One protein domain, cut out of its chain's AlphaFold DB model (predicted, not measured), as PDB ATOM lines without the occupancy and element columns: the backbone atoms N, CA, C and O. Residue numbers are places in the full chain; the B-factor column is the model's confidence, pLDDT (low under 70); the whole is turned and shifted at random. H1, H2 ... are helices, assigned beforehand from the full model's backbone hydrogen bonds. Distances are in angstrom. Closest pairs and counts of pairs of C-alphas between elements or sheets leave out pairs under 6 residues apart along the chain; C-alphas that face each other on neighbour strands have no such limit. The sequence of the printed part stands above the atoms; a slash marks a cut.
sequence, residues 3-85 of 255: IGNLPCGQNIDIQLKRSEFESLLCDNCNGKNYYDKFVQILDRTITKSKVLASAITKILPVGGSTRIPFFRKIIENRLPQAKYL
ATOM      1  N   ILE A   3     557.204 452.537 309.002       81.25
ATOM      2  CA  ILE A   3     556.521 451.490 309.762       81.25
ATOM      3  C   ILE A   3     557.440 451.137 310.924       81.25
ATOM      4  O   ILE A   3     558.468 450.483 310.741       81.25
ATOM      5  N   GLY A   4     557.086 451.618 312.111       82.00
ATOM      6  CA  GLY A   4     557.814 451.310 313.337       82.00
ATOM      7  C   GLY A   4     557.356 449.996 313.965       82.00
ATOM      8  O   GLY A   4     556.220 449.571 313.753       82.00
ATOM      9  N   ASN A   5     558.224 449.403 314.786       83.19
ATOM     10  CA  ASN A   5     557.919 448.252 315.643       83.19
ATOM     11  C   ASN A   5     557.362 447.042 314.882       83.19
ATOM     12  O   ASN A   5     556.325 446.480 315.245       83.19
ATOM     13  N   LEU A   6     558.055 446.615 313.825       85.56
ATOM     14  CA  LEU A   6     557.730 445.335 313.205       85.56
ATOM     15  C   LEU A   6     557.939 444.193 314.214       85.56
ATOM     16  O   LEU A   6     558.786 444.315 315.100       85.56
ATOM     17  N   PRO A   7     557.241 443.052 314.064       83.31
ATOM     18  CA  PRO A   7     557.374 441.907 314.974       83.31
ATOM     19  C   PRO A   7     558.811 441.390 315.154       83.31
ATOM     20  O   PRO A   7     559.120 440.766 316.163       83.31
ATOM     21  N   CYS A   8     559.703 441.665 314.199       86.25
ATOM     22  CA  CYS A   8     561.131 441.353 314.269       86.25
ATOM     23  C   CYS A   8     561.980 442.390 315.037       86.25
ATOM     24  O   CYS A   8     563.204 442.294 315.029       86.25
ATOM     25  N   GLY A   9     561.363 443.401 315.657       88.25
ATOM     26  CA  GLY A   9     562.051 444.490 316.357       88.25
ATOM     27  C   GLY A   9     562.711 445.521 315.433       88.25
ATOM     28  O   GLY A   9     563.478 446.355 315.904       88.25
ATOM     29  N   GLN A  10     562.441 445.468 314.126       89.19
ATOM     30  CA  GLN A  10     563.007 446.387 313.135       89.19
ATOM     31  C   GLN A  10     562.022 447.500 312.763       89.19
ATOM     32  O   GLN A  10     560.803 447.348 312.872       89.19
ATOM     33  N   ASN A  11     562.570 448.607 312.267       90.19
ATOM     34  CA  ASN A  11     561.810 449.702 311.677       90.19
ATOM     35  C   ASN A  11     562.052 449.718 310.166       90.19
ATOM     36  O   ASN A  11     563.187 449.543 309.720       90.19
ATOM     37  N   ILE A  12     561.000 449.960 309.386       88.81
ATOM     38  CA  ILE A  12     561.116 450.245 307.954       88.81
ATOM     39  C   ILE A  12     560.945 451.744 307.763       88.81
ATOM     40  O   ILE A  12     559.885 452.292 308.063       88.81
ATOM     41  N   ASP A  13     561.972 452.380 307.209       89.62
ATOM     42  CA  ASP A  13     561.895 453.740 306.689       89.62
ATOM     43  C   ASP A  13     562.286 453.730 305.211       89.62
ATOM     44  O   ASP A  13     563.450 453.541 304.856       89.62
ATOM     45  N   ILE A  14     561.285 453.844 304.337       88.75
ATOM     46  CA  ILE A  14     561.473 453.826 302.883       88.75
ATOM     47  C   ILE A  14     560.834 455.072 302.290       88.75
ATOM     48  O   ILE A  14     559.643 455.340 302.481       88.75
ATOM     49  N   GLN A  15     561.600 455.811 301.496       89.75
ATOM     50  CA  GLN A  15     561.054 456.855 300.644       89.75
ATOM     51  C   GLN A  15     560.552 456.225 299.341       89.75
ATOM     52  O   GLN A  15     561.335 455.656 298.593       89.75
ATOM     53  N   LEU A  16     559.247 456.334 299.079       89.50
ATOM     54  CA  LEU A  16     558.623 455.856 297.845       89.50
ATOM     55  C   LEU A  16     558.152 457.057 297.027       89.50
ATOM     56  O   LEU A  16     557.297 457.832 297.470       89.50
ATOM     57  N   LYS A  17     558.710 457.224 295.832       93.25
ATOM     58  CA  LYS A  17     558.277 458.236 294.869       93.25
ATOM     59  C   LYS A  17     556.956 457.810 294.237       93.25
ATOM     60  O   LYS A  17     556.669 456.629 294.065       93.25
ATOM     61  N   ARG A  18     556.163 458.789 293.791       90.38
ATOM     62  CA  ARG A  18     554.918 458.513 293.053       90.38
ATOM     63  C   ARG A  18     555.168 457.652 291.814       90.38
ATOM     64  O   ARG A  18     554.392 456.746 291.564       90.38
ATOM     65  N   SER A  19     556.236 457.922 291.068       91.88
ATOM     66  CA  SER A  19     556.594 457.146 289.876       91.88
ATOM     67  C   SER A  19     556.876 455.678 290.195       91.88
ATOM     68  O   SER A  19     556.490 454.809 289.428       91.88
ATOM     69  N   GLU A  20     557.510 455.400 291.337       91.00
ATOM     70  CA  GLU A  20     557.783 454.033 291.794       91.00
ATOM     71  C   GLU A  20     556.475 453.338 292.179       91.00
ATOM     72  O   GLU A  20     556.219 452.223 291.741       91.00
ATOM     73  N   PHE A  21     555.591 454.028 292.906       90.69
ATOM     74  CA  PHE A  21     554.250 453.519 293.200       90.69
ATOM     75  C   PHE A  21     553.426 453.241 291.931       90.69
ATOM     76  O   PHE A  21     552.798 452.193 291.831       90.69
ATOM     77  N   GLU A  22     553.424 454.158 290.960       90.56
ATOM     78  CA  GLU A  22     552.694 453.994 289.697       90.56
ATOM     79  C   GLU A  22     553.278 452.861 288.838       90.56
ATOM     80  O   GLU A  22     552.507 452.124 288.228       90.56
ATOM     81  N   SER A  23     554.603 452.650 288.851       89.00
ATOM     82  CA  SER A  23     555.236 451.480 288.217       89.00
ATOM     83  C   SER A  23     554.695 450.182 288.803       89.00
ATOM     84  O   SER A  23     554.238 449.324 288.058       89.00
ATOM     85  N   LEU A  24     554.611 450.083 290.135       89.62
ATOM     86  CA  LEU A  24     554.093 448.891 290.816       89.62
ATOM     87  C   LEU A  24     552.618 448.582 290.496       89.62
ATOM     88  O   LEU A  24     552.171 447.458 290.713       89.62
ATOM     89  N   LEU A  25     551.842 449.555 289.999       88.75
ATOM     90  CA  LEU A  25     550.471 449.322 289.522       88.75
ATOM     91  C   LEU A  25     550.433 448.711 288.112       88.75
ATOM     92  O   LEU A  25     549.454 448.045 287.762       88.75
ATOM     93  N   CYS A  26     551.468 448.961 287.314       85.88
ATOM     94  CA  CYS A  26     551.653 448.419 285.969       85.88
ATOM     95  C   CYS A  26     552.440 447.106 285.977       85.88
ATOM     96  O   CYS A  26     552.267 446.279 285.083       85.88
ATOM     97  N   ASP A  27     553.313 446.919 286.960       80.56
ATOM     98  CA  ASP A  27     554.190 445.763 287.034       80.56
ATOM     99  C   ASP A  27     553.386 444.507 287.359       80.56
ATOM    100  O   ASP A  27     552.521 444.494 288.234       80.56
ATOM    101  N   ASN A  28     553.715 443.399 286.697       73.38
ATOM    102  CA  ASN A  28     553.074 442.106 286.941       73.38
ATOM    103  C   ASN A  28     553.559 441.444 288.248       73.38
ATOM    104  O   ASN A  28     553.616 440.214 288.363       73.38
ATOM    105  N   CYS A  29     553.946 442.251 289.238       57.66
ATOM    106  CA  CYS A  29     554.356 441.786 290.550       57.66
ATOM    107  C   CYS A  29     553.208 440.968 291.155       57.66
ATOM    108  O   CYS A  29     552.091 441.454 291.331       57.66
ATOM    109  N   ASN A  30     553.481 439.698 291.458       63.53
ATOM    110  CA  ASN A  30     552.497 438.730 291.957       63.53
ATOM    111  C   ASN A  30     551.351 438.403 290.976       63.53
ATOM    112  O   ASN A  30     550.250 438.056 291.412       63.53
ATOM    113  N   GLY A  31     551.588 438.512 289.662       69.62
ATOM    114  CA  GLY A  31     550.617 438.128 288.627       69.62
ATOM    115  C   GLY A  31     549.444 439.102 288.466       69.62
ATOM    116  O   GLY A  31     548.393 438.717 287.949       69.62
ATOM    117  N   LYS A  32     549.576 440.339 288.964       73.12
ATOM    118  CA  LYS A  32     548.518 441.355 288.935       73.12
ATOM    119  C   LYS A  32     549.007 442.627 288.257       73.12
ATOM    120  O   LYS A  32     549.711 443.409 288.875       73.12
ATOM    121  N   ASN A  33     548.527 442.879 287.043       88.50
ATOM    122  CA  ASN A  33     548.622 444.190 286.409       88.50
ATOM    123  C   ASN A  33     547.312 444.967 286.642       88.50
ATOM    124  O   ASN A  33     546.263 444.630 286.079       88.50
ATOM    125  N   TYR A  34     547.347 445.990 287.504       89.69
ATOM    126  CA  TYR A  34     546.160 446.792 287.814       89.69
ATOM    127  C   TYR A  34     545.783 447.732 286.671       89.69
ATOM    128  O   TYR A  34     544.592 447.987 286.487       89.69
ATOM    129  N   TYR A  35     546.761 448.210 285.899       90.50
ATOM    130  CA  TYR A  35     546.511 449.013 284.704       90.50
ATOM    131  C   TYR A  35     545.702 448.220 283.673       90.50
ATOM    132  O   TYR A  35     544.597 448.633 283.315       90.50
ATOM    133  N   ASP A  36     546.197 447.047 283.272       90.75
ATOM    134  CA  ASP A  36     545.541 446.218 282.251       90.75
ATOM    135  C   ASP A  36     544.148 445.791 282.705       90.75
ATOM    136  O   ASP A  36     543.174 445.913 281.958       90.75
ATOM    137  N   LYS A  37     544.025 445.356 283.966       91.19
ATOM    138  CA  LYS A  37     542.735 444.977 284.550       91.19
ATOM    139  C   LYS A  37     541.747 446.145 284.534       91.19
ATOM    140  O   LYS A  37     540.580 445.955 284.193       91.19
ATOM    141  N   PHE A  38     542.194 447.342 284.906       92.88
ATOM    142  CA  PHE A  38     541.348 448.530 284.931       92.88
ATOM    143  C   PHE A  38     540.883 448.925 283.523       92.88
ATOM    144  O   PHE A  38     539.684 449.112 283.311       92.88
ATOM    145  N   VAL A  39     541.806 448.985 282.557       92.81
ATOM    146  CA  VAL A  39     541.498 449.301 281.153       92.81
ATOM    147  C   VAL A  39     540.529 448.274 280.567       92.81
ATOM    148  O   VAL A  39     539.510 448.654 279.994       92.81
ATOM    149  N   GLN A  40     540.770 446.979 280.791       93.94
ATOM    150  CA  GLN A  40     539.892 445.912 280.312       93.94
ATOM    151  C   GLN A  40     538.466 446.038 280.873       93.94
ATOM    152  O   GLN A  40     537.492 445.856 280.139       93.94
ATOM    153  N   ILE A  41     538.321 446.343 282.167       93.69
ATOM    154  CA  ILE A  41     537.005 446.540 282.795       93.69
ATOM    155  C   ILE A  41     536.318 447.783 282.225       93.69
ATOM    156  O   ILE A  41     535.127 447.716 281.909       93.69
ATOM    157  N   LEU A  42     537.046 448.891 282.067       93.62
ATOM    158  CA  LEU A  42     536.517 450.139 281.519       93.62
ATOM    159  C   LEU A  42     535.987 449.935 280.093       93.62
ATOM    160  O   LEU A  42     534.810 450.196 279.832       93.62
ATOM    161  N   ASP A  43     536.809 449.373 279.208       92.56
ATOM    162  CA  ASP A  43     536.460 449.146 277.802       92.56
ATOM    163  C   ASP A  43     535.297 448.146 277.673       92.56
ATOM    164  O   ASP A  43     534.343 448.365 276.915       92.56
ATOM    165  N   ARG A  44     535.304 447.073 278.481       92.75
ATOM    166  CA  ARG A  44     534.199 446.103 278.534       92.75
ATOM    167  C   ARG A  44     532.900 446.747 279.009       92.75
ATOM    168  O   ARG A  44     531.839 446.403 278.490       92.75
ATOM    169  N   THR A  45     532.966 447.647 279.987       92.12
ATOM    170  CA  THR A  45     531.788 448.331 280.541       92.12
ATOM    171  C   THR A  45     531.167 449.259 279.508       92.12
ATOM    172  O   THR A  45     529.964 449.167 279.257       92.12
ATOM    173  N   ILE A  46     531.986 450.078 278.839       91.75
ATOM    174  CA  ILE A  46     531.532 450.963 277.756       91.75
ATOM    175  C   ILE A  46     530.900 450.125 276.639       91.75
ATOM    176  O   ILE A  46     529.749 450.361 276.270       91.75
ATOM    177  N   THR A  47     531.578 449.067 276.189       91.69
ATOM    178  CA  THR A  47     531.068 448.171 275.136       91.69
ATOM    179  C   THR A  47     529.731 447.530 275.521       91.69
ATOM    180  O   THR A  47     528.773 447.554 274.747       91.69
ATOM    181  N   LYS A  48     529.624 446.982 276.740       89.56
ATOM    182  CA  LYS A  48     528.393 446.337 277.226       89.56
ATOM    183  C   LYS A  48     527.233 447.311 277.408       89.56
ATOM    184  O   LYS A  48     526.086 446.890 277.267       89.56
ATOM    185  N   SER A  49     527.517 448.575 277.718       89.62
ATOM    186  CA  SER A  49     526.484 449.598 277.890       89.62
ATOM    187  C   SER A  49     525.751 449.930 276.587       89.62
ATOM    188  O   SER A  49     524.627 450.420 276.642       89.62
ATOM    189  N   LYS A  50     526.364 449.647 275.424       91.00
ATOM    190  CA  LYS A  50     525.895 450.081 274.095       91.00
ATOM    191  C   LYS A  50     525.747 451.606 273.970       91.00
ATOM    192  O   LYS A  50     525.037 452.086 273.091       91.00
ATOM    193  N   VAL A  51     526.415 452.362 274.840       90.88
ATOM    194  CA  VAL A  51     526.488 453.823 274.798       90.88
ATOM    195  C   VAL A  51     527.790 454.223 274.112       90.88
ATOM    196  O   VAL A  51     528.843 453.638 274.359       90.88
ATOM    197  N   LEU A  52     527.722 455.233 273.245       91.50
ATOM    198  CA  LEU A  52     528.918 455.820 272.645       91.50
ATOM    199  C   LEU A  52     529.757 456.495 273.732       91.50
ATOM    200  O   LEU A  52     529.221 457.241 274.548       91.50
ATOM    201  N   ALA A  53     531.075 456.299 273.713       89.81
ATOM    202  CA  ALA A  53     531.980 456.912 274.688       89.81
ATOM    203  C   ALA A  53     531.815 458.446 274.768       89.81
ATOM    204  O   ALA A  53     531.859 459.019 275.852       89.81
ATOM    205  N   SER A  54     531.532 459.102 273.637       91.06
ATOM    206  CA  SER A  54     531.257 460.544 273.548       91.06
ATOM    207  C   SER A  54     529.950 460.985 274.216       91.06
ATOM    208  O   SER A  54     529.815 462.149 274.577       91.06
ATOM    209  N   ALA A  55     528.988 460.079 274.405       94.25
ATOM    210  CA  ALA A  55     527.740 460.375 275.105       94.25
ATOM    211  C   ALA A  55     527.901 460.343 276.637       94.25
ATOM    212  O   ALA A  55     527.007 460.779 277.365       94.25
ATOM    213  N   ILE A  56     529.036 459.857 277.150       94.19
ATOM    214  CA  ILE A  56     529.348 459.894 278.579       94.19
ATOM    215  C   ILE A  56     529.835 461.304 278.921       94.19
ATOM    216  O   ILE A  56     530.948 461.697 278.590       94.19
ATOM    217  N   THR A  57     528.990 462.084 279.595       93.44
ATOM    218  CA  THR A  57     529.253 463.514 279.854       93.44
ATOM    219  C   THR A  57     529.872 463.797 281.219       93.44
ATOM    220  O   THR A  57     530.435 464.873 281.432       93.44
ATOM    221  N   LYS A  58     529.745 462.866 282.172       91.94
ATOM    222  CA  LYS A  58     530.139 463.058 283.572       91.94
ATOM    223  C   LYS A  58     530.759 461.790 284.149       91.94
ATOM    224  O   LYS A  58     530.280 460.694 283.878       91.94
ATOM    225  N   ILE A  59     531.774 461.961 284.994       90.62
ATOM    226  CA  ILE A  59     532.415 460.892 285.767       90.62
ATOM    227  C   ILE A  59     532.240 461.207 287.249       90.62
ATOM    228  O   ILE A  59     532.620 462.285 287.705       90.62
ATOM    229  N   LEU A  60     531.671 460.266 288.000       88.62
ATOM    230  CA  LEU A  60     531.499 460.364 289.447       88.62
ATOM    231  C   LEU A  60     532.483 459.406 290.139       88.62
ATOM    232  O   LEU A  60     532.225 458.202 290.159       88.62
ATOM    233  N   PRO A  61     533.616 459.889 290.678       87.06
ATOM    234  CA  PRO A  61     534.559 459.027 291.381       87.06
ATOM    235  C   PRO A  61     534.005 458.636 292.760       87.06
ATOM    236  O   PRO A  61     533.735 459.494 293.589       87.06
ATOM    237  N   VAL A  62     533.843 457.338 293.026       86.88
ATOM    238  CA  VAL A  62     533.348 456.831 294.318       86.88
ATOM    239  C   VAL A  62     534.397 455.919 294.953       86.88
ATOM    240  O   VAL A  62     534.880 454.988 294.317       86.88
ATOM    241  N   GLY A  63     534.744 456.179 296.218       83.88
ATOM    242  CA  GLY A  63     535.719 455.400 296.994       83.88
ATOM    243  C   GLY A  63     537.117 456.031 297.061       83.88
ATOM    244  O   GLY A  63     537.526 456.784 296.177       83.88
ATOM    245  N   GLY A  64     537.871 455.725 298.123       82.12
ATOM    246  CA  GLY A  64     539.155 456.378 298.422       82.12
ATOM    247  C   GLY A  64     540.230 456.182 297.347       82.12
ATOM    248  O   GLY A  64     540.920 457.133 296.987       82.12
ATOM    249  N   SER A  65     540.320 454.988 296.754       86.06
ATOM    250  CA  SER A  65     541.318 454.675 295.718       86.06
ATOM    251  C   SER A  65     541.147 455.492 294.433       86.06
ATOM    252  O   SER A  65     542.097 455.637 293.671       86.06
ATOM    253  N   THR A  66     539.976 456.101 294.207       85.44
ATOM    254  CA  THR A  66     539.756 457.015 293.070       85.44
ATOM    255  C   THR A  66     540.521 458.338 293.198       85.44
ATOM    256  O   THR A  66     540.618 459.092 292.229       85.44
ATOM    257  N   ARG A  67     541.097 458.624 294.378       83.81
ATOM    258  CA  ARG A  67     542.015 459.752 294.609       83.81
ATOM    259  C   ARG A  67     543.405 459.520 294.012       83.81
ATOM    260  O   ARG A  67     544.166 460.473 293.892       83.81
ATOM    261  N   ILE A  68     543.743 458.288 293.622       88.75
ATOM    262  CA  ILE A  68     545.024 457.986 292.977       88.75
ATOM    263  C   ILE A  68     545.031 458.628 291.572       88.75
ATOM    264  O   ILE A  68     544.247 458.207 290.715       88.75
ATOM    265  N   PRO A  69     545.915 459.610 291.288       88.69
ATOM    266  CA  PRO A  69     545.912 460.339 290.013       88.69
ATOM    267  C   PRO A  69     546.145 459.451 288.785       88.69
ATOM    268  O   PRO A  69     545.677 459.776 287.696       88.69
ATOM    269  N   PHE A  70     546.836 458.324 288.972       90.50
ATOM    270  CA  PHE A  70     547.087 457.308 287.954       90.50
ATOM    271  C   PHE A  70     545.812 456.887 287.207       90.50
ATOM    272  O   PHE A  70     545.737 457.029 285.990       90.50
ATOM    273  N   PHE A  71     544.767 456.457 287.925       89.38
ATOM    274  CA  PHE A  71     543.523 455.989 287.299       89.38
ATOM    275  C   PHE A  71     542.711 457.118 286.666       89.38
ATOM    276  O   PHE A  71     542.044 456.905 285.653       89.38
ATOM    277  N   ARG A  72     542.789 458.332 287.228       89.38
ATOM    278  CA  ARG A  72     542.136 459.513 286.651       89.38
ATOM    279  C   ARG A  72     542.659 459.790 285.242       89.38
ATOM    280  O   ARG A  72     541.858 459.873 284.320       89.38
ATOM    281  N   LYS A  73     543.984 459.826 285.066       90.12
ATOM    282  CA  LYS A  73     544.610 460.052 283.752       90.12
ATOM    283  C   LYS A  73     544.165 459.021 282.710       90.12
ATOM    284  O   LYS A  73     543.926 459.368 281.559       90.12
ATOM    285  N   ILE A  74     544.024 457.755 283.109       92.00
ATOM    286  CA  ILE A  74     543.578 456.678 282.210       92.00
ATOM    287  C   ILE A  74     542.154 456.935 281.711       92.00
ATOM    288  O   ILE A  74     541.891 456.831 280.513       92.00
ATOM    289  N   ILE A  75     541.236 457.280 282.617       92.56
ATOM    290  CA  ILE A  75     539.852 457.582 282.246       92.56
ATOM    291  C   ILE A  75     539.786 458.860 281.400       92.56
ATOM    292  O   ILE A  75     539.077 458.856 280.403       92.56
ATOM    293  N   GLU A  76     540.514 459.925 281.751       91.25
ATOM    294  CA  GLU A  76     540.551 461.176 280.970       91.25
ATOM    295  C   GLU A  76     541.001 460.918 279.524       91.25
ATOM    296  O   GLU A  76     540.396 461.435 278.587       91.25
ATOM    297  N   ASN A  77     541.985 460.036 279.327       91.06
ATOM    298  CA  ASN A  77     542.418 459.617 277.993       91.06
ATOM    299  C   ASN A  77     541.340 458.822 277.236       91.06
ATOM    300  O   ASN A  77     541.241 458.920 276.014       91.06
ATOM    301  N   ARG A  78     540.550 457.998 277.936       90.69
ATOM    302  CA  ARG A  78     539.486 457.168 277.338       90.69
ATOM    303  C   ARG A  78     538.185 457.937 277.100       90.69
ATOM    304  O   ARG A  78     537.457 457.612 276.168       90.69
ATOM    305  N   LEU A  79     537.896 458.940 277.924       92.81
ATOM    306  CA  LEU A  79     536.662 459.726 277.943       92.81
ATOM    307  C   LEU A  79     536.977 461.235 278.005       92.81
ATOM    308  O   LEU A  79     536.588 461.905 278.963       92.81
ATOM    309  N   PRO A  80     537.638 461.805 276.981       90.62
ATOM    310  CA  PRO A  80     538.151 463.179 277.030       90.62
ATOM    311  C   PRO A  80     537.059 464.255 277.112       90.62
ATOM    312  O   PRO A  80     537.327 465.381 277.518       90.62
ATOM    313  N   GLN A  81     535.820 463.930 276.728       90.19
ATOM    314  CA  GLN A  81     534.686 464.858 276.807       90.19
ATOM    315  C   GLN A  81     533.951 464.811 278.154       90.19
ATOM    316  O   GLN A  81     533.143 465.696 278.449       90.19
ATOM    317  N   ALA A  82     534.209 463.793 278.976       92.44
ATOM    318  CA  ALA A  82     533.498 463.599 280.227       92.44
ATOM    319  C   ALA A  82     534.086 464.485 281.334       92.44
ATOM    320  O   ALA A  82     535.290 464.496 281.584       92.44
ATOM    321  N   LYS A  83     533.224 465.207 282.053       90.69
ATOM    322  CA  LYS A  83     533.643 466.052 283.178       90.69
ATOM    323  C   LYS A  83     533.657 465.260 284.479       90.69
ATOM    324  O   LYS A  83     532.637 464.699 284.881       90.69
ATOM    325  N   TYR A  84     534.780 465.285 285.186       87.31
ATOM    326  CA  TYR A  84     534.834 464.806 286.563       87.31
ATOM    327  C   TYR A  84     533.982 465.690 287.468       87.31
ATOM    328  O   TYR A  84     534.224 466.890 287.609       87.31
ATOM    329  N   LEU A  85     532.981 465.083 288.097       83.25
ATOM    330  CA  LEU A  85     532.252 465.716 289.180       83.25
ATOM    331  C   LEU A  85     533.178 465.811 290.397       83.25
ATOM    332  O   LEU A  85     533.891 464.859 290.711       83.25
TER     333      LEU A  85
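What this domain is: This is residues 3 to 85 of the 255 residues of an uncharacterized protein of Candidatus Magnetoglobus multicellularis str. Araruama (UniProt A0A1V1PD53). A long tail with a folded-back tip leads into a loose helical body, in which H1 and the longer H2 meet at a corner and H4 lies close to both. The link from H2 loops back from the far end of that helix to the short H3, which leads into H4, and a short tail after H4 pairs briefly with that link. The printed part has 83 residues with four named helices, in the order H1, H2, H3, H4, and no named strand; its class is all helix, though under half of the residues, 39 of 83, are in named elements. It is only just loose, close to extended, with a radius of gyration of the C-alphas of 17.2 A. Its outline is only just elongated, 56 by 28 by 20 A, and the first tail, with residues 5 to 10 sticking out, makes much of the length.

How they stand to each other: Residues 3 to 17 hold no named element and lead into H1, residues 18 to 26. H1 and H2, residues 34 to 49, touch only at the corner by their short link, and H2 does so with residues 34 to 36 alone; the closest C-alphas are those of Leu 25 and Tyr 34, 5.3 A apart. Their lines stand at a steep tilt of 62 degrees, the same way. A long link of 14 residues joins H2 to H3, residues 64 to 67, and these two helices are apart. H1 and H3 are apart too. A tight link of one residue joins H3 to H4, residues 69 to 78; the two are close but not clearly touching, with the closest C-alphas, of Thr 66 and Arg 72, 7.3 A apart. H4 is close to but not clearly touching H1, with the closest C-alphas, of Glu 22 and Phe 70, 6.7 A apart, at a steep tilt of 57 degrees, the same way. H4 is also close to but not clearly touching H2, with the closest C-alphas, of Val 39 and Ile 74, 7.7 A apart; the tilt of 38 degrees, the same way, is only just steep. After H4, residues 83 to 84 form a short parallel pairing with residues 58 to 59. Each O i to N i+4 pair inside H1, H2 and H4 is within hydrogen-bond range, and H3 is too short for such a pair.

Where its parts are: H1 begins at C-alpha 18, (554.918, 458.513, 293.053), and measures 12.8 A from first to last C-alpha. H2, the longest helix, measures 22.2 A and ends at C-alpha 49, (526.484, 449.598, 277.890). H3 measures 5.8 A. H4 measures 14.6 A and ends at C-alpha 78, (539.486, 457.168, 277.338).

The domain as a whole: The two C-alphas farthest apart are those of Gly 9 and Leu 52, at 56.0 A. Residues 5 to 10, 47 to 52 and 62 to 67 stand free; of these, 47 to 49 belong to H2 and 64 to 67 to H3. The printed part has no cut. The mean pLDDT of the printed part is 88.1, and the model's confidence is under 70 at residues 29 to 31, between H1 and H2.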